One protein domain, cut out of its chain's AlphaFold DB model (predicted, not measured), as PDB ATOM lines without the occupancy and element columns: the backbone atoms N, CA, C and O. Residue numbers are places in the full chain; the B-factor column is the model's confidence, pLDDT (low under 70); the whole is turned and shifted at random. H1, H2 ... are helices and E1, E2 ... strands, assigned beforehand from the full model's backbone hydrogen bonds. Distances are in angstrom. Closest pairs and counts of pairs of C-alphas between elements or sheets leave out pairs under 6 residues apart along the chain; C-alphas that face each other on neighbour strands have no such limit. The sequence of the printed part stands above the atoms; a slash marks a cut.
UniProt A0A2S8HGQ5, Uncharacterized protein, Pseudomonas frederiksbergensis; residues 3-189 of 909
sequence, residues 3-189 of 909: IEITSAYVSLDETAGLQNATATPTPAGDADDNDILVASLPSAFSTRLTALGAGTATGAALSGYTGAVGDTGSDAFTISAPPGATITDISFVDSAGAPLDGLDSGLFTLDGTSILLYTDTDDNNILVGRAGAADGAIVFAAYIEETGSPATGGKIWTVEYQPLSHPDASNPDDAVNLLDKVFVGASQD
ATOM      1  N   ILE A   3     270.654 386.667 266.046       93.25
ATOM      2  CA  ILE A   3     271.391 387.277 267.152       93.25
ATOM      3  C   ILE A   3     270.390 388.143 267.916       93.25
ATOM      4  O   ILE A   3     269.721 388.985 267.316       93.25
ATOM      5  N   GLU A   4     270.261 387.914 269.216       95.56
ATOM      6  CA  GLU A   4     269.406 388.699 270.105       95.56
ATOM      7  C   GLU A   4     270.284 389.454 271.102       95.56
ATOM      8  O   GLU A   4     271.009 388.835 271.883       95.56
ATOM      9  N   ILE A   5     270.203 390.784 271.078       97.00
ATOM     10  CA  ILE A   5     270.830 391.646 272.084       97.00
ATOM     11  C   ILE A   5     270.040 391.513 273.382       97.00
ATOM     12  O   ILE A   5     268.805 391.565 273.384       97.00
ATOM     13  N   THR A   6     270.747 391.282 274.480       96.44
ATOM     14  CA  THR A   6     270.141 391.181 275.808       96.44
ATOM     15  C   THR A   6     269.965 392.571 276.427       96.44
ATOM     16  O   THR A   6     270.219 393.584 275.790       96.44
ATOM     17  N   SER A   7     269.524 392.632 277.683       92.44
ATOM     18  CA  SER A   7     269.509 393.874 278.462       92.44
ATOM     19  C   SER A   7     270.784 394.089 279.290       92.44
ATOM     20  O   SER A   7     270.748 394.869 280.238       92.44
ATOM     21  N   ALA A   8     271.845 393.312 279.056       95.06
ATOM     22  CA  ALA A   8     273.117 393.481 279.748       95.06
ATOM     23  C   ALA A   8     273.960 394.526 279.008       95.06
ATOM     24  O   ALA A   8     274.566 394.222 277.978       95.06
ATOM     25  N   TYR A   9     273.976 395.734 279.561       94.31
ATOM     26  CA  TYR A   9     274.861 396.821 279.154       94.31
ATOM     27  C   TYR A   9     276.304 396.525 279.562       94.31
ATOM     28  O   TYR A   9     276.543 395.628 280.374       94.31
ATOM     29  N   VAL A  10     277.246 397.251 278.968       97.81
ATOM     30  CA  VAL A  10     278.614 397.421 279.453       97.81
ATOM     31  C   VAL A  10     278.881 398.922 279.519       97.81
ATOM     32  O   VAL A  10     279.207 399.534 278.502       97.81
ATOM     33  N   SER A  11     278.672 399.508 280.694       97.50
ATOM     34  CA  SER A  11     279.061 400.886 280.989       97.50
ATOM     35  C   SER A  11     280.371 400.907 281.766       97.50
ATOM     36  O   SER A  11     280.579 400.100 282.681       97.50
ATOM     37  N   LEU A  12     281.283 401.746 281.290       97.81
ATOM     38  CA  LEU A  12     282.554 402.072 281.917       97.81
ATOM     39  C   LEU A  12     282.462 403.533 282.336       97.81
ATOM     40  O   LEU A  12     282.214 404.373 281.475       97.81
ATOM     41  N   ASP A  13     282.670 403.801 283.614       96.31
ATOM     42  CA  ASP A  13     282.678 405.156 284.160       96.31
ATOM     43  C   ASP A  13     284.134 405.639 284.274       96.31
ATOM     44  O   ASP A  13     285.033 404.908 284.722       96.31
ATOM     45  N   GLU A  14     284.399 406.852 283.796       95.62
ATOM     46  CA  GLU A  14     285.717 407.477 283.868       95.62
ATOM     47  C   GLU A  14     286.129 407.817 285.316       95.62
ATOM     48  O   GLU A  14     287.330 407.943 285.611       95.62
ATOM     49  N   THR A  15     285.162 407.863 286.239       92.12
ATOM     50  CA  THR A  15     285.320 408.227 287.645       92.12
ATOM     51  C   THR A  15     286.299 407.311 288.353       92.12
ATOM     52  O   THR A  15     286.139 406.091 288.463       92.12
ATOM     53  N   ALA A  16     287.320 407.921 288.957       89.19
ATOM     54  CA  ALA A  16     288.380 407.197 289.644       89.19
ATOM     55  C   ALA A  16     287.848 406.239 290.730       89.19
ATOM     56  O   ALA A  16     287.470 406.640 291.833       89.19
ATOM     57  N   GLY A  17     287.934 404.934 290.480       91.56
ATOM     58  CA  GLY A  17     287.423 403.946 291.420       91.56
ATOM     59  C   GLY A  17     286.935 402.693 290.722       91.56
ATOM     60  O   GLY A  17     287.480 402.290 289.704       91.56
ATOM     61  N   LEU A  18     285.980 402.015 291.347       95.81
ATOM     62  CA  LEU A  18     285.149 401.029 290.669       95.81
ATOM     63  C   LEU A  18     283.720 401.512 290.836       95.81
ATOM     64  O   LEU A  18     283.237 401.500 291.969       95.81
ATOM     65  N   GLN A  19     283.065 401.847 289.743       95.75
ATOM     66  CA  GLN A  19     281.670 402.247 289.710       95.75
ATOM     67  C   GLN A  19     280.839 401.021 289.339       95.75
ATOM     68  O   GLN A  19     280.963 400.401 288.284       95.75
ATOM     69  N   ASN A  20     280.155 400.501 290.353       96.38
ATOM     70  CA  ASN A  20     279.211 399.401 290.229       96.38
ATOM     71  C   ASN A  20     278.384 399.296 291.509       96.38
ATOM     72  O   ASN A  20     278.809 399.701 292.597       96.38
ATOM     73  N   ALA A  21     277.265 398.581 291.411       95.88
ATOM     74  CA  ALA A  21     276.295 398.376 292.489       95.88
ATOM     75  C   ALA A  21     276.866 397.911 293.845       95.88
ATOM     76  O   ALA A  21     276.186 398.025 294.871       95.88
ATOM     77  N   THR A  22     278.065 397.316 293.878       96.44
ATOM     78  CA  THR A  22     278.698 396.835 295.114       96.44
ATOM     79  C   THR A  22     279.728 397.813 295.677       96.44
ATOM     80  O   THR A  22     279.791 397.967 296.900       96.44
ATOM     81  N   ALA A  23     280.565 398.408 294.827       95.81
ATOM     82  CA  ALA A  23     281.646 399.302 295.236       95.81
ATOM     83  C   ALA A  23     281.133 400.721 295.517       95.81
ATOM     84  O   ALA A  23     281.449 401.262 296.580       95.81
ATOM     85  N   THR A  24     280.257 401.232 294.650       93.38
ATOM     86  CA  THR A  24     279.677 402.574 294.739       93.38
ATOM     87  C   THR A  24     278.153 402.480 294.623       93.38
ATOM     88  O   THR A  24     277.579 402.650 293.562       93.38
ATOM     89  N   PRO A  25     277.433 402.144 295.709       92.00
ATOM     90  CA  PRO A  25     275.977 401.963 295.663       92.00
ATOM     91  C   PRO A  25     275.181 403.283 295.619       92.00
ATOM     92  O   PRO A  25     273.947 403.245 295.574       92.00
ATOM     93  N   THR A  26     275.860 404.425 295.749       88.94
ATOM     94  CA  THR A  26     275.307 405.782 295.668       88.94
ATOM     95  C   THR A  26     276.396 406.740 295.173       88.94
ATOM     96  O   THR A  26     277.488 406.653 295.743       88.94
ATOM     97  N   PRO A  27     276.077 407.718 294.307       88.12
ATOM     98  CA  PRO A  27     274.776 407.972 293.677       88.12
ATOM     99  C   PRO A  27     274.334 406.847 292.720       88.12
ATOM    100  O   PRO A  27     274.933 405.781 292.671       88.12
ATOM    101  N   ALA A  28     273.145 406.995 292.131       87.38
ATOM    102  CA  ALA A  28     272.524 405.903 291.382       87.38
ATOM    103  C   ALA A  28     273.166 405.648 290.008       87.38
ATOM    104  O   ALA A  28     273.030 404.509 289.575       87.38
ATOM    105  N   GLY A  29     273.807 406.661 289.399       86.69
ATOM    106  CA  GLY A  29     274.600 406.538 288.161       86.69
ATOM    107  C   GLY A  29     275.773 405.592 288.386       86.69
ATOM    108  O   GLY A  29     275.679 404.436 288.010       86.69
ATOM    109  N   ASP A  30     276.682 405.938 289.301       89.81
ATOM    110  CA  ASP A  30     277.828 405.086 289.677       89.81
ATOM    111  C   ASP A  30     277.449 403.638 290.086       89.81
ATOM    112  O   ASP A  30     278.255 402.700 290.091       89.81
ATOM    113  N   ALA A  31     276.214 403.442 290.563       92.75
ATOM    114  CA  ALA A  31     275.719 402.153 291.025       92.75
ATOM    115  C   ALA A  31     275.181 401.259 289.902       92.75
ATOM    116  O   ALA A  31     275.079 400.042 290.119       92.75
ATOM    117  N   ASP A  32     274.761 401.811 288.764       91.69
ATOM    118  CA  ASP A  32     274.294 401.030 287.617       91.69
ATOM    119  C   ASP A  32     275.399 400.683 286.605       91.69
ATOM    120  O   ASP A  32     275.176 399.826 285.736       91.69
ATOM    121  N   ASP A  33     276.624 401.129 286.892       96.00
ATOM    122  CA  ASP A  33     277.830 400.787 286.153       96.00
ATOM    123  C   ASP A  33     278.375 399.375 286.295       96.00
ATOM    124  O   ASP A  33     277.976 398.557 287.143       96.00
ATOM    125  N   ASN A  34     279.277 399.039 285.369       97.81
ATOM    126  CA  ASN A  34     279.807 397.694 285.199       97.81
ATOM    127  C   ASN A  34     281.329 397.613 285.333       97.81
ATOM    128  O   ASN A  34     281.938 396.642 284.849       97.81
ATOM    129  N   ASP A  35     281.933 398.567 286.044       98.31
ATOM    130  CA  ASP A  35     283.373 398.619 286.219       98.31
ATOM    131  C   ASP A  35     283.919 397.363 286.871       98.31
ATOM    132  O   ASP A  35     283.433 396.841 287.886       98.31
ATOM    133  N   ILE A  36     285.037 396.922 286.323       98.00
ATOM    134  CA  ILE A  36     285.810 395.800 286.802       98.00
ATOM    135  C   ILE A  36     287.293 396.148 286.776       98.00
ATOM    136  O   ILE A  36     287.798 396.879 285.932       98.00
ATOM    137  N   LEU A  37     288.047 395.561 287.706       97.06
ATOM    138  CA  LEU A  37     289.495 395.740 287.744       97.06
ATOM    139  C   LEU A  37     290.124 395.403 286.382       97.06
ATOM    140  O   LEU A  37     289.991 394.274 285.910       97.06
ATOM    141  N   VAL A  38     290.931 396.317 285.835       96.50
ATOM    142  CA  VAL A  38     291.726 396.121 284.602       96.50
ATOM    143  C   VAL A  38     292.553 394.824 284.637       96.50
ATOM    144  O   VAL A  38     292.758 394.155 283.625       96.50
ATOM    145  N   ALA A  39     293.013 394.404 285.819       96.06
ATOM    146  CA  ALA A  39     293.753 393.151 285.992       96.06
ATOM    147  C   ALA A  39     292.921 391.876 285.714       96.06
ATOM    148  O   ALA A  39     293.496 390.790 285.614       96.06
ATOM    149  N   SER A  40     291.597 391.999 285.607       96.75
ATOM    150  CA  SER A  40     290.657 390.915 285.307       96.75
ATOM    151  C   SER A  40     290.433 390.705 283.810       96.75
ATOM    152  O   SER A  40     289.757 389.742 283.450       96.75
ATOM    153  N   LEU A  41     290.998 391.560 282.943       97.56
ATOM    154  CA  LEU A  41     290.837 391.436 281.495       97.56
ATOM    155  C   LEU A  41     291.240 390.034 280.997       97.56
ATOM    156  O   LEU A  41     292.272 389.492 281.423       97.56
ATOM    157  N   PRO A  42     290.497 389.456 280.034       97.69
ATOM    158  CA  PRO A  42     290.865 388.194 279.413       97.69
ATOM    159  C   PRO A  42     292.303 388.205 278.877       97.69
ATOM    160  O   PRO A  42     292.787 389.185 278.304       97.69
ATOM    161  N   SER A  43     293.013 387.086 279.048       95.88
ATOM    162  CA  SER A  43     294.432 386.999 278.659       95.88
ATOM    163  C   SER A  43     294.672 387.182 277.155       95.88
ATOM    164  O   SER A  43     295.694 387.750 276.772       95.88
ATOM    165  N   ALA A  44     293.730 386.735 276.314       93.88
ATOM    166  CA  ALA A  44     293.770 386.950 274.868       93.88
ATOM    167  C   ALA A  44     293.701 388.450 274.543       93.88
ATOM    168  O   ALA A  44     294.584 388.978 273.864       93.88
ATOM    169  N   PHE A  45     292.739 389.145 275.154       97.94
ATOM    170  CA  PHE A  45     292.517 390.571 274.955       97.94
ATOM    171  C   PHE A  45     293.695 391.429 275.442       97.94
ATOM    172  O   PHE A  45     294.298 392.167 274.665       97.94
ATOM    173  N   SER A  46     294.114 391.262 276.700       97.12
ATOM    174  CA  SER A  46     295.230 392.026 277.285       97.12
ATOM    175  C   SER A  46     296.566 391.804 276.558       97.12
ATOM    176  O   SER A  46     297.344 392.746 276.359       97.12
ATOM    177  N   THR A  47     296.835 390.577 276.094       97.00
ATOM    178  CA  THR A  47     298.028 390.275 275.286       97.00
ATOM    179  C   THR A  47     297.966 390.974 273.931       97.00
ATOM    180  O   THR A  47     298.975 391.538 273.493       97.00
ATOM    181  N   ARG A  48     296.800 390.970 273.271       97.25
ATOM    182  CA  ARG A  48     296.633 391.632 271.976       97.25
ATOM    183  C   ARG A  48     296.781 393.148 272.092       97.25
ATOM    184  O   ARG A  48     297.557 393.721 271.334       97.25
ATOM    185  N   LEU A  49     296.153 393.780 273.080       97.69
ATOM    186  CA  LEU A  49     296.274 395.224 273.333       97.69
ATOM    187  C   LEU A  49     297.721 395.653 273.611       97.69
ATOM    188  O   LEU A  49     298.187 396.673 273.100       97.69
ATOM    189  N   THR A  50     298.477 394.824 274.340       96.81
ATOM    190  CA  THR A  50     299.918 395.038 274.547       96.81
ATOM    191  C   THR A  50     300.690 394.988 273.225       96.81
ATOM    192  O   THR A  50     301.570 395.816 272.992       96.81
ATOM    193  N   ALA A  51     300.366 394.039 272.340       96.88
ATOM    194  CA  ALA A  51     300.995 393.928 271.021       96.88
ATOM    195  C   ALA A  51     300.644 395.108 270.096       96.88
ATOM    196  O   ALA A  51     301.486 395.526 269.302       96.88
ATOM    197  N   LEU A  52     299.438 395.665 270.237       96.00
ATOM    198  CA  LEU A  52     298.977 396.860 269.528       96.00
ATOM    199  C   LEU A  52     299.542 398.173 270.095       96.00
ATOM    200  O   LEU A  52     299.364 399.220 269.477       96.00
ATOM    201  N   GLY A  53     300.230 398.124 271.241       95.88
ATOM    202  CA  GLY A  53     300.847 399.290 271.868       95.88
ATOM    203  C   GLY A  53     299.849 400.253 272.515       95.88
ATOM    204  O   GLY A  53     300.118 401.449 272.525       95.88
ATOM    205  N   ALA A  54     298.726 399.751 273.045       93.94
ATOM    206  CA  ALA A  54     297.641 400.577 273.590       93.94
ATOM    207  C   ALA A  54     298.044 401.448 274.801       93.94
ATOM    208  O   ALA A  54     297.489 402.518 275.001       93.94
ATOM    209  N   GLY A  55     299.058 401.038 275.573       93.75
ATOM    210  CA  GLY A  55     299.510 401.765 276.763       93.75
ATOM    211  C   GLY A  55     298.925 401.194 278.056       93.75
ATOM    212  O   GLY A  55     298.750 399.979 278.170       93.75
ATOM    213  N   THR A  56     298.691 402.059 279.044       94.75
ATOM    214  CA  THR A  56     298.104 401.698 280.345       94.75
ATOM    215  C   THR A  56     296.637 402.090 280.343       94.75
ATOM    216  O   THR A  56     296.345 403.251 280.084       94.75
ATOM    217  N   ALA A  57     295.752 401.142 280.629       96.25
ATOM    218  CA  ALA A  57     294.326 401.423 280.723       96.25
ATOM    219  C   ALA A  57     293.984 402.204 282.003       96.25
ATOM    220  O   ALA A  57     294.608 401.960 283.044       96.25
ATOM    221  N   THR A  58     293.006 403.102 281.909       94.25
ATOM    222  CA  THR A  58     292.445 403.908 283.006       94.25
ATOM    223  C   THR A  58     291.318 403.158 283.711       94.25
ATOM    224  O   THR A  58     291.379 402.999 284.929       94.25
ATOM    225  N   GLY A  59     290.395 402.577 282.944       96.38
ATOM    226  CA  GLY A  59     289.252 401.803 283.430       96.38
ATOM    227  C   GLY A  59     288.965 400.574 282.564       96.38
ATOM    228  O   GLY A  59     289.539 400.397 281.483       96.38
ATOM    229  N   ALA A  60     288.109 399.682 283.056       98.06
ATOM    230  CA  ALA A  60     287.583 398.555 282.292       98.06
ATOM    231  C   ALA A  60     286.194 398.176 282.804       98.06
ATOM    232  O   ALA A  60     285.964 398.208 284.008       98.06
ATOM    233  N   ALA A  61     285.327 397.699 281.916       98.56
ATOM    234  CA  ALA A  61     284.005 397.206 282.277       98.56
ATOM    235  C   ALA A  61     283.697 395.859 281.617       98.56
ATOM    236  O   ALA A  61     284.311 395.454 280.620       98.56
ATOM    237  N   LEU A  62     282.752 395.132 282.210       98.69
ATOM    238  CA  LEU A  62     282.286 393.830 281.735       98.69
ATOM    239  C   LEU A  62     280.765 393.790 281.735       98.69
ATOM    240  O   LEU A  62     280.145 394.013 282.768       98.69
ATOM    241  N   SER A  63     280.170 393.399 280.610       98.62
ATOM    242  CA  SER A  63     278.723 393.430 280.435       98.62
ATOM    243  C   SER A  63     277.947 392.789 281.591       98.62
ATOM    244  O   SER A  63     278.144 391.614 281.915       98.62
ATOM    245  N   GLY A  64     277.051 393.554 282.216       97.50
ATOM    246  CA  GLY A  64     276.192 393.137 283.327       97.50
ATOM    247  C   GLY A  64     276.924 392.737 284.613       97.50
ATOM    248  O   GLY A  64     276.366 391.963 285.395       97.50
ATOM    249  N   TYR A  65     278.170 393.172 284.805       98.31
ATOM    250  CA  TYR A  65     278.920 392.971 286.041       98.31
ATOM    251  C   TYR A  65     278.455 393.946 287.131       98.31
ATOM    252  O   TYR A  65     278.271 395.125 286.883       98.31
ATOM    253  N   THR A  66     278.277 393.452 288.356       96.69
ATOM    254  CA  THR A  66     277.705 394.223 289.483       96.69
ATOM    255  C   THR A  66     278.664 394.400 290.663       96.69
ATOM    256  O   THR A  66     278.276 394.897 291.722       96.69
ATOM    257  N   GLY A  67     279.894 393.890 290.557       96.12
ATOM    258  CA  GLY A  67     280.851 393.839 291.670       96.12
ATOM    259  C   GLY A  67     280.572 392.758 292.724       96.12
ATOM    260  O   GLY A  67     281.391 392.541 293.626       96.12
ATOM    261  N   ALA A  68     279.448 392.039 292.632       96.50
ATOM    262  CA  ALA A  68     279.093 391.016 293.606       96.50
ATOM    263  C   ALA A  68     280.102 389.851 293.606       96.50
ATOM    264  O   ALA A  68     280.650 389.444 292.584       96.50
ATOM    265  N   VAL A  69     280.340 389.254 294.778       95.00
ATOM    266  CA  VAL A  69     281.329 388.171 294.911       95.00
ATOM    267  C   VAL A  69     280.975 386.983 294.011       95.00
ATOM    268  O   VAL A  69     279.967 386.308 294.223       95.00
ATOM    269  N   GLY A  70     281.870 386.670 293.071       93.69
ATOM    270  CA  GLY A  70     281.704 385.565 292.122       93.69
ATOM    271  C   GLY A  70     280.854 385.913 290.900       93.69
ATOM    272  O   GLY A  70     280.588 385.018 290.097       93.69
ATOM    273  N   ASP A  71     280.446 387.172 290.760       96.38
ATOM    274  CA  ASP A  71     279.912 387.695 289.513       96.38
ATOM    275  C   ASP A  71     280.995 387.645 288.427       96.38
ATOM    276  O   ASP A  71     282.174 387.898 288.675       96.38
ATOM    277  N   THR A  72     280.593 387.243 287.230       95.44
ATOM    278  CA  THR A  72     281.471 387.141 286.058       95.44
ATOM    279  C   THR A  72     280.867 387.860 284.860       95.44
ATOM    280  O   THR A  72     281.241 387.551 283.732       95.44
ATOM    281  N   GLY A  73     279.892 388.743 285.080       97.00
ATOM    282  CA  GLY A  73     279.121 389.383 284.025       97.00
ATOM    283  C   GLY A  73     278.086 388.456 283.386       97.00
ATOM    284  O   GLY A  73     278.010 387.250 283.660       97.00
ATOM    285  N   SER A  74     277.307 389.044 282.491       97.69
ATOM    286  CA  SER A  74     276.207 388.445 281.741       97.69
ATOM    287  C   SER A  74     276.459 388.556 280.240       97.69
ATOM    288  O   SER A  74     277.155 389.463 279.791       97.69
ATOM    289  N   ASP A  75     275.900 387.628 279.463       98.06
ATOM    290  CA  ASP A  75     275.970 387.693 278.001       98.06
ATOM    291  C   ASP A  75     275.310 388.989 277.517       98.06
ATOM    292  O   ASP A  75     274.147 389.220 277.834       98.06
ATOM    293  N   ALA A  76     276.029 389.802 276.742       97.88
ATOM    294  CA  ALA A  76     275.497 391.004 276.101       97.88
ATOM    295  C   ALA A  76     274.571 390.638 274.932       97.88
ATOM    296  O   ALA A  76     273.586 391.325 274.661       97.88
ATOM    297  N   PHE A  77     274.829 389.503 274.279       97.88
ATOM    298  CA  PHE A  77     274.006 388.966 273.200       97.88
ATOM    299  C   PHE A  77     273.950 387.437 273.249       97.88
ATOM    300  O   PHE A  77     274.852 386.765 273.749       97.88
ATOM    301  N   THR A  78     272.897 386.877 272.659       96.62
ATOM    302  CA  THR A  78     272.742 385.435 272.446       96.62
ATOM    303  C   THR A  78     272.583 385.123 270.964       96.62
ATOM    304  O   THR A  78     272.115 385.949 270.181       96.62
ATOM    305  N   ILE A  79     272.987 383.921 270.563       91.94
ATOM    306  CA  ILE A  79     272.957 383.440 269.185       91.94
ATOM    307  C   ILE A  79     272.176 382.135 269.133       91.94
ATOM    308  O   ILE A  79     272.448 381.183 269.869       91.94
ATOM    309  N   SER A  80     271.241 382.059 268.191       85.44
ATOM    310  CA  SER A  80     270.535 380.828 267.852       85.44
ATOM    311  C   SER A  80     270.878 380.370 266.431       85.44
ATOM    312  O   SER A  80     270.574 381.022 265.424       85.44
ATOM    313  N   ALA A  81     271.531 379.210 266.352       74.69
ATOM    314  CA  ALA A  81     271.791 378.520 265.096       74.69
ATOM    315  C   ALA A  81     270.561 377.687 264.676       74.69
ATOM    316  O   ALA A  81     269.945 377.032 265.527       74.69
ATOM    317  N   PRO A  82     270.198 377.655 263.379       66.50
ATOM    318  CA  PRO A  82     269.215 376.712 262.858       66.50
ATOM    319  C   PRO A  82     269.612 375.251 263.147       66.50
ATOM    320  O   PRO A  82     270.803 374.941 263.233       66.50
ATOM    321  N   PRO A  83     268.653 374.315 263.260       57.62
ATOM    322  CA  PRO A  83     268.959 372.900 263.452       57.62
ATOM    323  C   PRO A  83     269.902 372.352 262.367       57.62
ATOM    324  O   PRO A  83     269.588 372.402 261.183       57.62
ATOM    325  N   GLY A  84     271.046 371.796 262.776       55.38
ATOM    326  CA  GLY A  84     272.057 371.259 261.853       55.38
ATOM    327  C   GLY A  84     273.063 372.289 261.324       55.38
ATOM    328  O   GLY A  84     274.003 371.897 260.640       55.38
ATOM    329  N   ALA A  85     272.914 373.570 261.669       67.62
ATOM    330  CA  ALA A  85     273.929 374.588 261.426       67.62
ATOM    331  C   ALA A  85     274.936 374.661 262.582       67.62
ATOM    332  O   ALA A  85     274.592 374.411 263.740       67.62
ATOM    333  N   THR A  86     276.172 375.043 262.270       71.62
ATOM    334  CA  THR A  86     277.227 375.287 263.267       71.62
ATOM    335  C   THR A  86     277.719 376.721 263.125       71.62
ATOM    336  O   THR A  86     278.013 377.142 262.008       71.62
ATOM    337  N   ILE A  87     277.785 377.467 264.236       80.50
ATOM    338  CA  ILE A  87     278.419 378.793 264.267       80.50
ATOM    339  C   ILE A  87     279.918 378.605 264.039       80.50
ATOM    340  O   ILE A  87     280.544 377.757 264.673       80.50
ATOM    341  N   THR A  88     280.461 379.367 263.102       79.25
ATOM    342  CA  THR A  88     281.852 379.262 262.633       79.25
ATOM    343  C   THR A  88     282.719 380.422 263.092       79.25
ATOM    344  O   THR A  88     283.921 380.233 263.235       79.25
ATOM    345  N   ASP A  89     282.110 381.585 263.314       86.94
ATOM    346  CA  ASP A  89     282.780 382.824 263.694       86.94
ATOM    347  C   ASP A  89     281.767 383.767 264.351       86.94
ATOM    348  O   ASP A  89     280.588 383.775 263.969       86.94
ATOM    349  N   ILE A  90     282.237 384.549 265.316       92.69
ATOM    350  CA  ILE A  90     281.564 385.709 265.904       92.69
ATOM    351  C   ILE A  90     282.567 386.858 265.778       92.69
ATOM    352  O   ILE A  90     283.757 386.608 265.850       92.69
ATOM    353  N   SER A  91     282.138 388.090 265.514       95.19
ATOM    354  CA  SER A  91     283.077 389.213 265.373       95.19
ATOM    355  C   SER A  91     282.418 390.576 265.512       95.19
ATOM    356  O   SER A  91     281.198 390.703 265.395       95.19
ATOM    357  N   PHE A  92     283.226 391.615 265.732       98.00
ATOM    358  CA  PHE A  92     282.776 392.998 265.566       98.00
ATOM    359  C   PHE A  92     282.793 393.398 264.091       98.00
ATOM    360  O   PHE A  92     283.810 393.265 263.405       98.00
ATOM    361  N   VAL A  93     281.672 393.926 263.611       96.25
ATOM    362  CA  VAL A  93     281.447 394.296 262.209       96.25
ATOM    363  C   VAL A  93     280.641 395.591 262.102       96.25
ATOM    364  O   VAL A  93     280.085 396.089 263.081       96.25
ATOM    365  N   ASP A  94     280.575 396.146 260.896       94.19
ATOM    366  CA  ASP A  94     279.653 397.219 260.542       94.19
ATOM    367  C   ASP A  94     278.220 396.693 260.319       94.19
ATOM    368  O   ASP A  94     277.940 395.492 260.363       94.19
ATOM    369  N   SER A  95     277.285 397.599 260.016       90.38
ATOM    370  CA  SER A  95     275.883 397.239 259.761       90.38
ATOM    371  C   SER A  95     275.684 396.256 258.594       90.38
ATOM    372  O   SER A  95     274.655 395.584 258.523       90.38
ATOM    373  N   ALA A  96     276.642 396.185 257.664       85.25
ATOM    374  CA  ALA A  96     276.617 395.306 256.496       85.25
ATOM    375  C   ALA A  96     277.345 393.968 256.736       85.25
ATOM    376  O   ALA A  96     277.367 393.122 255.840       85.25
ATOM    377  N   GLY A  97     277.917 393.759 257.926       86.12
ATOM    378  CA  GLY A  97     278.660 392.554 258.281       86.12
ATOM    379  C   GLY A  97     280.123 392.564 257.834       86.12
ATOM    380  O   GLY A  97     280.773 391.523 257.893       86.12
ATOM    381  N   ALA A  98     280.659 393.696 257.372       85.38
ATOM    382  CA  ALA A  98     282.075 393.821 257.041       85.38
ATOM    383  C   ALA A  98     282.899 394.232 258.277       85.38
ATOM    384  O   ALA A  98     282.381 394.936 259.143       85.38
ATOM    385  N   PRO A  99     284.185 393.843 258.375       90.62
ATOM    386  CA  PRO A  99     285.073 394.371 259.410       90.62
ATOM    387  C   PRO A  99     285.127 395.903 259.368       90.62
ATOM    388  O   PRO A  99     285.178 396.497 258.288       90.62
ATOM    389  N   LEU A 100     285.148 396.538 260.538       97.38
ATOM    390  CA  LEU A 100     285.301 397.986 260.661       97.38
ATOM    391  C   LEU A 100     286.720 398.378 260.223       97.38
ATOM    392  O   LEU A 100     287.699 397.806 260.699       97.38
ATOM    393  N   ASP A 101     286.832 399.350 259.318       96.31
ATOM    394  CA  ASP A 101     288.108 399.841 258.775       96.31
ATOM    395  C   ASP A 101     288.090 401.373 258.666       96.31
ATOM    396  O   ASP A 101     287.953 401.958 257.589       96.31
ATOM    397  N   GLY A 102     288.164 402.039 259.819       97.12
ATOM    398  CA  GLY A 102     288.198 403.498 259.918       97.12
ATOM    399  C   GLY A 102     286.824 404.158 259.887       97.12
ATOM    400  O   GLY A 102     286.701 405.282 259.397       97.12
ATOM    401  N   LEU A 103     285.791 403.472 260.388       98.06
ATOM    402  CA  LEU A 103     284.466 404.070 260.561       98.06
ATOM    403  C   LEU A 103     284.518 405.117 261.680       98.06
ATOM    404  O   LEU A 103     285.011 404.833 262.763       98.06
ATOM    405  N   ASP A 104     283.983 406.310 261.436       98.19
ATOM    406  CA  ASP A 104     283.859 407.349 262.462       98.19
ATOM    407  C   ASP A 104     282.867 406.917 263.558       98.19
ATOM    408  O   ASP A 104     281.689 406.652 263.266       98.19
ATOM    409  N   SER A 105     283.347 406.835 264.805       98.12
ATOM    410  CA  SER A 105     282.528 406.465 265.961       98.12
ATOM    411  C   SER A 105     281.501 407.543 266.312       98.12
ATOM    412  O   SER A 105     280.450 407.221 266.856       98.12
ATOM    413  N   GLY A 106     281.758 408.805 265.956       97.50
ATOM    414  CA  GLY A 106     281.030 409.965 266.471       97.50
ATOM    415  C   GLY A 106     281.494 410.430 267.856       97.50
ATOM    416  O   GLY A 106     280.953 411.415 268.347       97.50
ATOM    417  N   LEU A 107     282.485 409.754 268.447       98.12
ATOM    418  CA  LEU A 107     283.132 410.121 269.706       98.12
ATOM    419  C   LEU A 107     284.424 410.897 269.434       98.12
ATOM    420  O   LEU A 107     285.054 410.745 268.377       98.12
ATOM    421  N   PHE A 108     284.835 411.703 270.407       97.19
ATOM    422  CA  PHE A 108     286.005 412.566 270.315       97.19
ATOM    423  C   PHE A 108     286.889 412.392 271.546       97.19
ATOM    424  O   PHE A 108     286.397 412.115 272.631       97.19
ATOM    425  N   THR A 109     288.193 412.571 271.367       96.12
ATOM    426  CA  THR A 109     289.102 412.866 272.480       96.12
ATOM    427  C   THR A 109     288.872 414.296 272.971       96.12
ATOM    428  O   THR A 109     288.386 415.140 272.212       96.12
ATOM    429  N   LEU A 110     289.333 414.610 274.182       92.62
ATOM    430  CA  LEU A 110     289.238 415.951 274.786       92.62
ATOM    431  C   LEU A 110     289.832 417.098 273.945       92.62
ATOM    432  O   LEU A 110     289.461 418.259 274.098       92.62
ATOM    433  N   ASP A 111     290.787 416.809 273.054       92.00
ATOM    434  CA  ASP A 111     291.366 417.806 272.140       92.00
ATOM    435  C   ASP A 111     290.559 417.998 270.838       92.00
ATOM    436  O   ASP A 111     290.975 418.738 269.937       92.00
ATOM    437  N   GLY A 112     289.401 417.343 270.734       93.75
ATOM    438  CA  GLY A 112     288.489 417.397 269.596       93.75
ATOM    439  C   GLY A 112     288.878 416.485 268.430       93.75
ATOM    440  O   GLY A 112     288.375 416.674 267.316       93.75
ATOM    441  N   THR A 113     289.774 415.514 268.627       97.50
ATOM    442  CA  THR A 113     290.137 414.543 267.585       97.50
ATOM    443  C   THR A 113     289.086 413.434 267.492       97.50
ATOM    444  O   THR A 113     288.812 412.740 268.464       97.50
ATOM    445  N   SER A 114     288.514 413.222 266.301       98.06
ATOM    446  CA  SER A 114     287.561 412.126 266.061       98.06
ATOM    447  C   SER A 114     288.188 410.754 266.295       98.06
ATOM    448  O   SER A 114     289.334 410.515 265.902       98.06
ATOM    449  N   ILE A 115     287.414 409.823 266.846       98.81
ATOM    450  CA  ILE A 115     287.846 408.447 267.088       98.81
ATOM    451  C   ILE A 115     287.328 407.540 265.961       98.81
ATOM    452  O   ILE A 115     286.145 407.510 265.636       98.81
ATOM    453  N   LEU A 116     288.232 406.792 265.331       98.75
ATOM    454  CA  LEU A 116     287.929 405.884 264.226       98.75
ATOM    455  C   LEU A 116     287.986 404.424 264.688       98.75
ATOM    456  O   LEU A 116     288.921 404.014 265.373       98.75
ATOM    457  N   LEU A 117     286.998 403.634 264.279       98.81
ATOM    458  CA  LEU A 117     286.789 402.246 264.678       98.81
ATOM    459  C   LEU A 117     287.456 401.264 263.712       98.81
ATOM    460  O   LEU A 117     287.299 401.378 262.491       98.81
ATOM    461  N   TYR A 118     288.136 400.262 264.267       98.56
ATOM    462  CA  TYR A 118     288.770 399.178 263.519       98.56
ATOM    463  C   TYR A 118     288.519 397.822 264.178       98.56
ATOM    464  O   TYR A 118     288.794 397.653 265.367       98.56
ATOM    465  N   THR A 119     288.074 396.839 263.397       98.19
ATOM    466  CA  THR A 119     288.106 395.429 263.805       98.19
ATOM    467  C   THR A 119     289.544 394.932 263.676       98.19
ATOM    468  O   THR A 119     290.194 395.137 262.647       98.19
ATOM    469  N   ASP A 120     290.073 394.297 264.719       96.62
ATOM    470  CA  ASP A 120     291.438 393.787 264.688       96.62
ATOM    471  C   ASP A 120     291.591 392.637 263.678       96.62
ATOM    472  O   ASP A 120     290.719 391.790 263.501       96.62
ATOM    473  N   THR A 121     292.720 392.635 262.968       87.81
ATOM    474  CA  THR A 121     292.961 391.709 261.849       87.81
ATOM    475  C   THR A 121     293.533 390.359 262.269       87.81
ATOM    476  O   THR A 121     293.456 389.413 261.485       87.81
ATOM    477  N   ASP A 122     294.113 390.258 263.470       89.00
ATOM    478  CA  ASP A 122     294.622 388.994 264.011       89.00
ATOM    479  C   ASP A 122     293.593 388.321 264.939       89.00
ATOM    480  O   ASP A 122     293.649 387.103 265.112       89.00
ATOM    481  N   ASP A 123     292.667 389.095 265.518       92.12
ATOM    482  CA  ASP A 123     291.546 388.629 266.341       92.12
ATOM    483  C   ASP A 123     290.310 389.532 266.144       92.12
ATOM    484  O   ASP A 123     290.180 390.594 266.750       92.12
ATOM    485  N   ASN A 124     289.380 389.102 265.295       94.25
ATOM    486  CA  ASN A 124     288.164 389.839 264.930       94.25
ATOM    487  C   ASN A 124     287.133 389.973 266.071       94.25
ATOM    488  O   ASN A 124     286.147 390.704 265.913       94.25
ATOM    489  N   ASN A 125     287.370 389.343 267.229       97.06
ATOM    490  CA  ASN A 125     286.611 389.595 268.456       97.06
ATOM    491  C   ASN A 125     287.022 390.904 269.130       97.06
ATOM    492  O   ASN A 125     286.393 391.289 270.113       97.06
ATOM    493  N   ILE A 126     288.064 391.584 268.640       98.62
ATOM    494  CA  ILE A 126     288.564 392.842 269.194       98.62
ATOM    495  C   ILE A 126     288.191 394.017 268.289       98.62
ATOM    496  O   ILE A 126     288.477 394.032 267.091       98.62
ATOM    497  N   LEU A 127     287.609 395.040 268.907       98.69
ATOM    498  CA  LEU A 127     287.375 396.360 268.336       98.69
ATOM    499  C   LEU A 127     288.337 397.357 268.989       98.69
ATOM    500  O   LEU A 127     288.504 397.343 270.207       98.69
ATOM    501  N   VAL A 128     288.939 398.251 268.206       98.69
ATOM    502  CA  VAL A 128     289.729 399.377 268.730       98.69
ATOM    503  C   VAL A 128     289.216 400.710 268.193       98.69
ATOM    504  O   VAL A 128     288.991 400.853 266.990       98.69
ATOM    505  N   GLY A 129     289.071 401.693 269.081       98.62
ATOM    506  CA  GLY A 129     288.867 403.099 268.743       98.62
ATOM    507  C   GLY A 129     290.210 403.829 268.730       98.62
ATOM    508  O   GLY A 129     290.917 403.847 269.737       98.62
ATOM    509  N   ARG A 130     290.596 404.410 267.590       98.56
ATOM    510  CA  ARG A 130     291.874 405.118 267.412       98.56
ATOM    511  C   ARG A 130     291.677 406.595 267.112       98.56
ATOM    512  O   ARG A 130     290.864 406.944 266.263       98.56
ATOM    513  N   ALA A 131     292.484 407.452 267.729       98.25
ATOM    514  CA  ALA A 131     292.440 408.891 267.486       98.25
ATOM    515  C   ALA A 131     292.867 409.239 266.043       98.25
ATOM    516  O   ALA A 131     294.026 409.063 265.657       98.25
ATOM    517  N   GLY A 132     291.929 409.739 265.238       97.44
ATOM    518  CA  GLY A 132     292.121 410.396 263.939       97.44
ATOM    519  C   GLY A 132     292.570 409.530 262.752       97.44
ATOM    520  O   GLY A 132     292.284 409.889 261.608       97.44
ATOM    521  N   ALA A 133     293.283 408.422 262.974       95.94
ATOM    522  CA  ALA A 133     293.836 407.572 261.915       95.94
ATOM    523  C   ALA A 133     294.120 406.131 262.384       95.94
ATOM    524  O   ALA A 133     294.180 405.842 263.576       95.94
ATOM    525  N   ALA A 134     294.379 405.231 261.428       94.00
ATOM    526  CA  ALA A 134     294.662 403.813 261.683       94.00
ATOM    527  C   ALA A 134     295.937 403.560 262.513       94.00
ATOM    528  O   ALA A 134     296.046 402.533 263.180       94.00
ATOM    529  N   ASP A 135     296.907 404.477 262.479       94.31
ATOM    530  CA  ASP A 135     298.122 404.463 263.303       94.31
ATOM    531  C   ASP A 135     298.031 405.385 264.533       94.31
ATOM    532  O   ASP A 135     299.014 405.541 265.260       94.31
ATOM    533  N   GLY A 136     296.853 405.967 264.782       96.75
ATOM    534  CA  GLY A 136     296.557 406.764 265.966       96.75
ATOM    535  C   GLY A 136     296.623 405.956 267.262       96.75
ATOM    536  O   GLY A 136     296.538 404.719 267.258       96.75
ATOM    537  N   ALA A 137     296.771 406.670 268.380       97.62
ATOM    538  CA  ALA A 137     296.706 406.077 269.713       97.62
ATOM    539  C   ALA A 137     295.343 405.404 269.930       97.62
ATOM    540  O   ALA A 137     294.329 405.890 269.431       97.62
ATOM    541  N   ILE A 138     295.339 404.277 270.643       98.38
ATOM    542  CA  ILE A 138     294.100 403.607 271.048       98.38
ATOM    543  C   ILE A 138     293.518 404.412 272.210       98.38
ATOM    544  O   ILE A 138     294.223 404.630 273.191       98.38
ATOM    545  N   VAL A 139     292.274 404.860 272.060       98.44
ATOM    546  CA  VAL A 139     291.531 405.620 273.078       98.44
ATOM    547  C   VAL A 139     290.720 404.657 273.937       98.44
ATOM    548  O   VAL A 139     290.882 404.630 275.146       98.44
ATOM    549  N   PHE A 140     289.979 403.754 273.293       98.69
ATOM    550  CA  PHE A 140     289.301 402.638 273.943       98.69
ATOM    551  C   PHE A 140     289.392 401.373 273.083       98.69
ATOM    552  O   PHE A 140     289.714 401.415 271.887       98.69
ATOM    553  N   ALA A 141     289.092 400.226 273.679       98.69
ATOM    554  CA  ALA A 141     288.945 398.963 272.972       98.69
ATOM    555  C   ALA A 141     287.822 398.117 273.571       98.69
ATOM    556  O   ALA A 141     287.448 398.284 274.729       98.69
ATOM    557  N   ALA A 142     287.322 397.167 272.787       98.75
ATOM    558  CA  ALA A 142     286.344 396.197 273.245       98.75
ATOM    559  C   ALA A 142     286.668 394.781 272.782       98.75
ATOM    560  O   ALA A 142     287.370 394.589 271.786       98.75
ATOM    561  N   TYR A 143     286.153 393.791 273.506       98.75
ATOM    562  CA  TYR A 143     286.387 392.375 273.234       98.75
ATOM    563  C   TYR A 143     285.136 391.528 273.445       98.75
ATOM    564  O   TYR A 143     284.475 391.635 274.478       98.75
ATOM    565  N   ILE A 144     284.860 390.645 272.485       98.62
ATOM    566  CA  ILE A 144     283.845 389.598 272.604       98.62
ATOM    567  C   ILE A 144     284.463 388.380 273.294       98.62
ATOM    568  O   ILE A 144     285.296 387.669 272.730       98.62
ATOM    569  N   GLU A 145     284.003 388.092 274.508       97.75
ATOM    570  CA  GLU A 145     284.238 386.802 275.150       97.75
ATOM    571  C   GLU A 145     283.091 385.851 274.796       97.75
ATOM    572  O   GLU A 145     281.997 385.944 275.353       97.75
ATOM    573  N   GLU A 146     283.338 384.929 273.867       95.88
ATOM    574  CA  GLU A 146     282.343 383.939 273.453       95.88
ATOM    575  C   GLU A 146     281.923 383.017 274.605       95.88
ATOM    576  O   GLU A 146     282.751 382.494 275.359       95.88
ATOM    577  N   THR A 147     280.621 382.748 274.700       93.69
ATOM    578  CA  THR A 147     280.041 381.859 275.708       93.69
ATOM    579  C   THR A 147     279.314 380.674 275.071       93.69
ATOM    580  O   THR A 147     278.752 380.748 273.979       93.69
ATOM    581  N   GLY A 148     279.333 379.529 275.765       87.31
ATOM    582  CA  GLY A 148     278.771 378.263 275.276       87.31
ATOM    583  C   GLY A 148     279.799 377.335 274.613       87.31
ATOM    584  O   GLY A 148     280.929 377.708 274.326       87.31
ATOM    585  N   SER A 149     279.422 376.069 274.418       80.50
ATOM    586  CA  SER A 149     280.212 375.098 273.643       80.50
ATOM    587  C   SER A 149     279.267 374.111 272.937       80.50
ATOM    588  O   SER A 149     278.850 373.131 273.572       80.50
ATOM    589  N   PRO A 150     278.939 374.310 271.642       81.31
ATOM    590  CA  PRO A 150     279.412 375.382 270.743       81.31
ATOM    591  C   PRO A 150     278.927 376.779 271.166       81.31
ATOM    592  O   PRO A 150     278.030 376.865 272.004       81.31
ATOM    593  N   ALA A 151     279.524 377.843 270.618       86.62
ATOM    594  CA  ALA A 151     279.193 379.222 270.976       86.62
ATOM    595  C   ALA A 151     277.697 379.525 270.767       86.62
ATOM    596  O   ALA A 151     277.113 379.191 269.732       86.62
ATOM    597  N   THR A 152     277.076 380.132 271.777       90.75
ATOM    598  CA  THR A 152     275.647 380.490 271.822       90.75
ATOM    599  C   THR A 152     275.414 381.940 272.245       90.75
ATOM    600  O   THR A 152     274.268 382.334 272.433       90.75
ATOM    601  N   GLY A 153     276.467 382.728 272.422       94.62
ATOM    602  CA  GLY A 153     276.395 384.111 272.878       94.62
ATOM    603  C   GLY A 153     277.783 384.666 273.161       94.62
ATOM    604  O   GLY A 153     278.791 384.031 272.833       94.62
ATOM    605  N   GLY A 154     277.825 385.839 273.776       96.81
ATOM    606  CA  GLY A 154     279.074 386.430 274.228       96.81
ATOM    607  C   GLY A 154     278.866 387.565 275.217       96.81
ATOM    608  O   GLY A 154     277.833 388.240 275.217       96.81
ATOM    609  N   LYS A 155     279.875 387.765 276.060       98.50
ATOM    610  CA  LYS A 155     280.020 388.934 276.930       98.50
ATOM    611  C   LYS A 155     280.864 389.980 276.221       98.50
ATOM    612  O   LYS A 155     281.720 389.623 275.409       98.50
ATOM    613  N   ILE A 156     280.648 391.246 276.548       98.62
ATOM    614  CA  ILE A 156     281.464 392.341 276.025       98.62
ATOM    615  C   ILE A 156     282.290 392.920 277.159       98.62
ATOM    616  O   ILE A 156     281.779 393.222 278.233       98.62
ATOM    617  N   TRP A 157     283.579 393.061 276.886       98.75
ATOM    618  CA  TRP A 157     284.514 393.817 277.700       98.75
ATOM    619  C   TRP A 157     284.788 395.148 277.017       98.75
ATOM    620  O   TRP A 157     285.014 395.149 275.806       98.75
ATOM    621  N   THR A 158     284.835 396.240 277.770       98.56
ATOM    622  CA  THR A 158     285.370 397.535 277.322       98.56
ATOM    623  C   THR A 158     286.560 397.924 278.191       98.56
ATOM    624  O   THR A 158     286.711 397.469 279.326       98.56
ATOM    625  N   VAL A 159     287.473 398.698 277.619       98.31
ATOM    626  CA  VAL A 159     288.651 399.230 278.303       98.31
ATOM    627  C   VAL A 159     288.998 400.576 277.697       98.31
ATOM    628  O   VAL A 159     288.949 400.735 276.475       98.31
ATOM    629  N   GLU A 160     289.409 401.503 278.546       97.69
ATOM    630  CA  GLU A 160     289.745 402.867 278.164       97.69
ATOM    631  C   GLU A 160     291.193 403.210 278.498       97.69
ATOM    632  O   GLU A 160     291.808 402.609 279.381       97.69
ATOM    633  N   TYR A 161     291.766 404.137 277.739       97.25
ATOM    634  CA  TYR A 161     293.155 404.576 277.837       97.25
ATOM    635  C   TYR A 161     293.296 406.093 277.948       97.25
ATOM    636  O   TYR A 161     294.356 406.566 278.372       97.25
ATOM    637  N   GLN A 162     292.287 406.847 277.515       94.69
ATOM    638  CA  GLN A 162     292.211 408.303 277.592       94.69
ATOM    639  C   GLN A 162     290.735 408.696 277.737       94.69
ATOM    640  O   GLN A 162     289.938 408.049 277.060       94.69
ATOM    641  N   PRO A 163     290.422 409.742 278.519       93.94
ATOM    642  CA  PRO A 163     289.076 410.299 278.621       93.94
ATOM    643  C   PRO A 163     288.473 410.653 277.260       93.94
ATOM    644  O   PRO A 163     289.183 411.111 276.339       93.94
ATOM    645  N   LEU A 164     287.172 410.449 277.139       95.94
ATOM    646  CA  LEU A 164     286.354 410.913 276.033       95.94
ATOM    647  C   LEU A 164     285.885 412.340 276.303       95.94
ATOM    648  O   LEU A 164     285.991 412.848 277.401       95.94
ATOM    649  N   SER A 165     285.470 413.033 275.246       95.00
ATOM    650  CA  SER A 165     284.760 414.298 275.410       95.00
ATOM    651  C   SER A 165     283.272 414.022 275.477       95.00
ATOM    652  O   SER A 165     282.718 413.421 274.538       95.00
ATOM    653  N   HIS A 166     282.634 414.578 276.497       95.19
ATOM    654  CA  HIS A 166     281.212 414.452 276.700       95.19
ATOM    655  C   HIS A 166     280.485 415.766 276.373       95.19
ATOM    656  O   HIS A 166     281.009 416.870 276.533       95.19
ATOM    657  N   PRO A 167     279.332 415.695 275.680       91.69
ATOM    658  CA  PRO A 167     278.721 416.884 275.092       91.69
ATOM    659  C   PRO A 167     277.768 417.652 276.021       91.69
ATOM    660  O   PRO A 167     277.366 418.760 275.634       91.69
ATOM    661  N   ASP A 168     277.315 417.081 277.144       93.00
ATOM    662  CA  ASP A 168     276.308 417.689 278.024       93.00
ATOM    663  C   ASP A 168     276.881 418.204 279.350       93.00
ATOM    664  O   ASP A 168     276.532 417.701 280.406       93.00
ATOM    665  N   ALA A 169     277.563 419.352 279.274       89.31
ATOM    666  CA  ALA A 169     278.075 420.172 280.388       89.31
ATOM    667  C   ALA A 169     277.071 420.569 281.509       89.31
ATOM    668  O   ALA A 169     277.339 421.444 282.342       89.31
ATOM    669  N   SER A 170     275.823 420.094 281.450       88.12
ATOM    670  CA  SER A 170     274.822 420.268 282.506       88.12
ATOM    671  C   SER A 170     274.567 419.005 283.323       88.12
ATOM    672  O   SER A 170     273.792 419.063 284.288       88.12
ATOM    673  N   ASN A 171     275.180 417.893 282.932       89.62
ATOM    674  CA  ASN A 171     275.078 416.601 283.568       89.62
ATOM    675  C   ASN A 171     276.494 416.018 283.705       89.62
ATOM    676  O   ASN A 171     276.919 415.361 282.767       89.62
ATOM    677  N   PRO A 172     277.141 416.178 284.877       86.00
ATOM    678  CA  PRO A 172     278.523 415.732 285.141       86.00
ATOM    679  C   PRO A 172     278.717 414.202 285.211       86.00
ATOM    680  O   PRO A 172     279.562 413.712 285.947       86.00
ATOM    681  N   ASP A 173     277.799 413.470 284.597       88.31
ATOM    682  CA  ASP A 173     277.619 412.018 284.604       88.31
ATOM    683  C   ASP A 173     276.830 411.665 283.324       88.31
ATOM    684  O   ASP A 173     275.803 410.976 283.340       88.31
ATOM    685  N   ASP A 174     277.114 412.357 282.212       92.44
ATOM    686  CA  ASP A 174     276.485 412.061 280.930       92.44
ATOM    687  C   ASP A 174     277.203 410.916 280.230       92.44
ATOM    688  O   ASP A 174     278.309 410.508 280.560       92.44
ATOM    689  N   ALA A 175     276.489 410.317 279.282       94.62
ATOM    690  CA  ALA A 175     276.869 409.039 278.720       94.62
ATOM    691  C   ALA A 175     276.960 409.127 277.201       94.62
ATOM    692  O   ALA A 175     276.020 409.554 276.510       94.62
ATOM    693  N   VAL A 176     278.061 408.621 276.656       97.50
ATOM    694  CA  VAL A 176     278.270 408.456 275.219       97.50
ATOM    695  C   VAL A 176     278.326 406.976 274.845       97.50
ATOM    696  O   VAL A 176     278.664 406.107 275.643       97.50
ATOM    697  N   ASN A 177     277.936 406.647 273.611       97.81
ATOM    698  CA  ASN A 177     277.913 405.262 273.141       97.81
ATOM    699  C   ASN A 177     278.188 405.149 271.638       97.81
ATOM    700  O   ASN A 177     278.382 406.136 270.927       97.81
ATOM    701  N   LEU A 178     278.191 403.913 271.139       98.12
ATOM    702  CA  LEU A 178     278.507 403.584 269.748       98.12
ATOM    703  C   LEU A 178     277.260 403.223 268.928       98.12
ATOM    704  O   LEU A 178     277.349 402.421 267.991       98.12
ATOM    705  N   LEU A 179     276.101 403.795 269.277       97.56
ATOM    706  CA  LEU A 179     274.815 403.519 268.629       97.56
ATOM    707  C   LEU A 179     274.910 403.596 267.097       97.56
ATOM    708  O   LEU A 179     275.394 404.576 266.524       97.56
ATOM    709  N   ASP A 180     274.403 402.555 266.434       96.94
ATOM    710  CA  ASP A 180     274.387 402.391 264.972       96.94
ATOM    711  C   ASP A 180     275.791 402.331 264.324       96.94
ATOM    712  O   ASP A 180     275.911 402.384 263.094       96.94
ATOM    713  N   LYS A 181     276.867 402.207 265.116       98.00
ATOM    714  CA  LYS A 181     278.253 402.098 264.620       98.00
ATOM    715  C   LYS A 181     278.794 400.683 264.688       98.00
ATOM    716  O   LYS A 181     279.446 400.241 263.744       98.00
ATOM    717  N   VAL A 182     278.540 399.990 265.795       98.19
ATOM    718  CA  VAL A 182     279.137 398.683 266.093       98.19
ATOM    719  C   VAL A 182     278.066 397.606 266.127       98.19
ATOM    720  O   VAL A 182     277.045 397.733 266.803       98.19
ATOM    721  N   PHE A 183     278.325 396.518 265.410       98.12
ATOM    722  CA  PHE A 183     277.455 395.356 265.333       98.12
ATOM    723  C   PHE A 183     278.233 394.100 265.725       98.12
ATOM    724  O   PHE A 183     279.435 393.992 265.474       98.12
ATOM    725  N   VAL A 184     277.533 393.122 266.297       97.31
ATOM    726  CA  VAL A 184     278.029 391.745 266.380       97.31
ATOM    727  C   VAL A 184     277.620 391.021 265.109       97.31
ATOM    728  O   VAL A 184     276.435 390.973 264.774       97.31
ATOM    729  N   GLY A 185     278.596 390.449 264.416       93.19
ATOM    730  CA  GLY A 185     278.421 389.537 263.301       93.19
ATOM    731  C   GLY A 185     278.554 388.096 263.775       93.19
ATOM    732  O   GLY A 185     279.406 387.793 264.603       93.19
ATOM    733  N   ALA A 186     277.740 387.194 263.239       89.94
ATOM    734  CA  ALA A 186     277.959 385.756 263.372       89.94
ATOM    735  C   ALA A 186     277.912 385.104 261.995       89.94
ATOM    736  O   ALA A 186     277.118 385.524 261.155       89.94
ATOM    737  N   SER A 187     278.723 384.069 261.773       82.19
ATOM    738  CA  SER A 187     278.724 383.255 260.552       82.19
ATOM    739  C   SER A 187     278.397 381.799 260.869       82.19
ATOM    740  O   SER A 187     278.786 381.277 261.913       82.19
ATOM    741  N   GLN A 188     277.733 381.098 259.949       76.25
ATOM    742  CA  GLN A 188     277.408 379.677 260.101       76.25
ATOM    743  C   GLN A 188     277.638 378.862 258.825       76.25
ATOM    744  O   GLN A 188     277.535 379.387 257.713       76.25
ATOM    745  N   ASP A 189     277.846 377.558 259.017       73.06
ATOM    746  CA  ASP A 189     277.806 376.545 257.960       73.06
ATOM    747  C   ASP A 189     276.409 375.917 257.856       73.06
ATOM    748  O   ASP A 189     275.741 375.685 258.871       73.06
TER     749      ASP A 189
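AT A GLANCE: This is residues 3 to 189 of the 909 residues of an uncharacterized protein of Pseudomonas frederiksbergensis (UniProt A0A2S8HGQ5). A strongly twisted antiparallel sheet makes the main wall, with helix H2 over one face and the two-strand ribbon E5 and E12 partly face to face with the other. The meander E6 to E10, each strand the antiparallel neighbour of the one before, forms most of this wall; E4 with E1, and E3, extend it beside E10, while H1 lies at the periphery. The 187 printed residues hold two named helices and twelve named strands, in the order E1 E2 H1 H2 E3 E4 E5 E6 E7 E8 E9 E10 E11 E12. The class is mostly strand, though under half of the residues, 87 of 187, are in named elements. The whole is compact, with a radius of gyration of the C-alphas of 16.3 A and spans of 52 by 40 by 30 A.

HOW THE PARTS SIT: E1, residues 3 to 5, is an edge strand, antiparallel to E4, residues 77 to 80, with N 4 and O 78 2.9 A apart. E2, residues 10 to 13, pairs with no named strand; its closest C-alpha pair with E3, residues 60 to 62, is Leu 12 and Ala 61, 5.1 A. H1, residues 28 to 32, is not on the branched sheet. H2, residues 43 to 51, is on it at a height of 9.7 A, over E9, residues 138 to 148, and along the strands at 24 degrees to E9 on the local plane; only just, it is not over E8, residues 126 to 131, on which 2 of its C-alphas fall. In both helices every O i to N i+4 pair is within hydrogen-bond range. E5, residues 86 to 93, is antiparallel to E12, residues 183 to 189, with N 91 and O 185 2.9 A apart. E6, residues 101 to 108, bends by 62 degrees at residue 105 and forms a hairpin with E7, residues 114 to 119, where N 117 and O 103 are 2.8 A apart. E7 and E8 are a hairpin, with N 116 and O 130 2.8 A apart, and so are E8 and E9, with N 142 and O 127 2.8 A apart. E10, residues 151 to 160, forms a hairpin with E9, with N 141 and O 159 2.8 A apart. E3 and E4 lie on the other side of E10, with N 61 and O 158 2.9 A and N 79 and O 152 2.8 A apart. E11, residues 175 to 177, pairs with no named strand and is near E2.

IN THESE COORDINATES: E1 begins at C-alpha 3 (271.391, 387.277, 267.152). H2 is 12.2 A long, E5 19.5 A, E9 29.9 A and E10 26.9 A. E12, 20.2 A long, ends at C-alpha 189 (277.806, 376.545, 257.960).

THE WHOLE: The two C-alphas farthest apart, of Gly 84 and Ser 170, are 53.3 A apart. The printed part has no cut. The links E2 to H1, E3 to E4 and E10 to E11 are long. The mean pLDDT of the printed part is 93.7, and residues 82 to 85 are under 70.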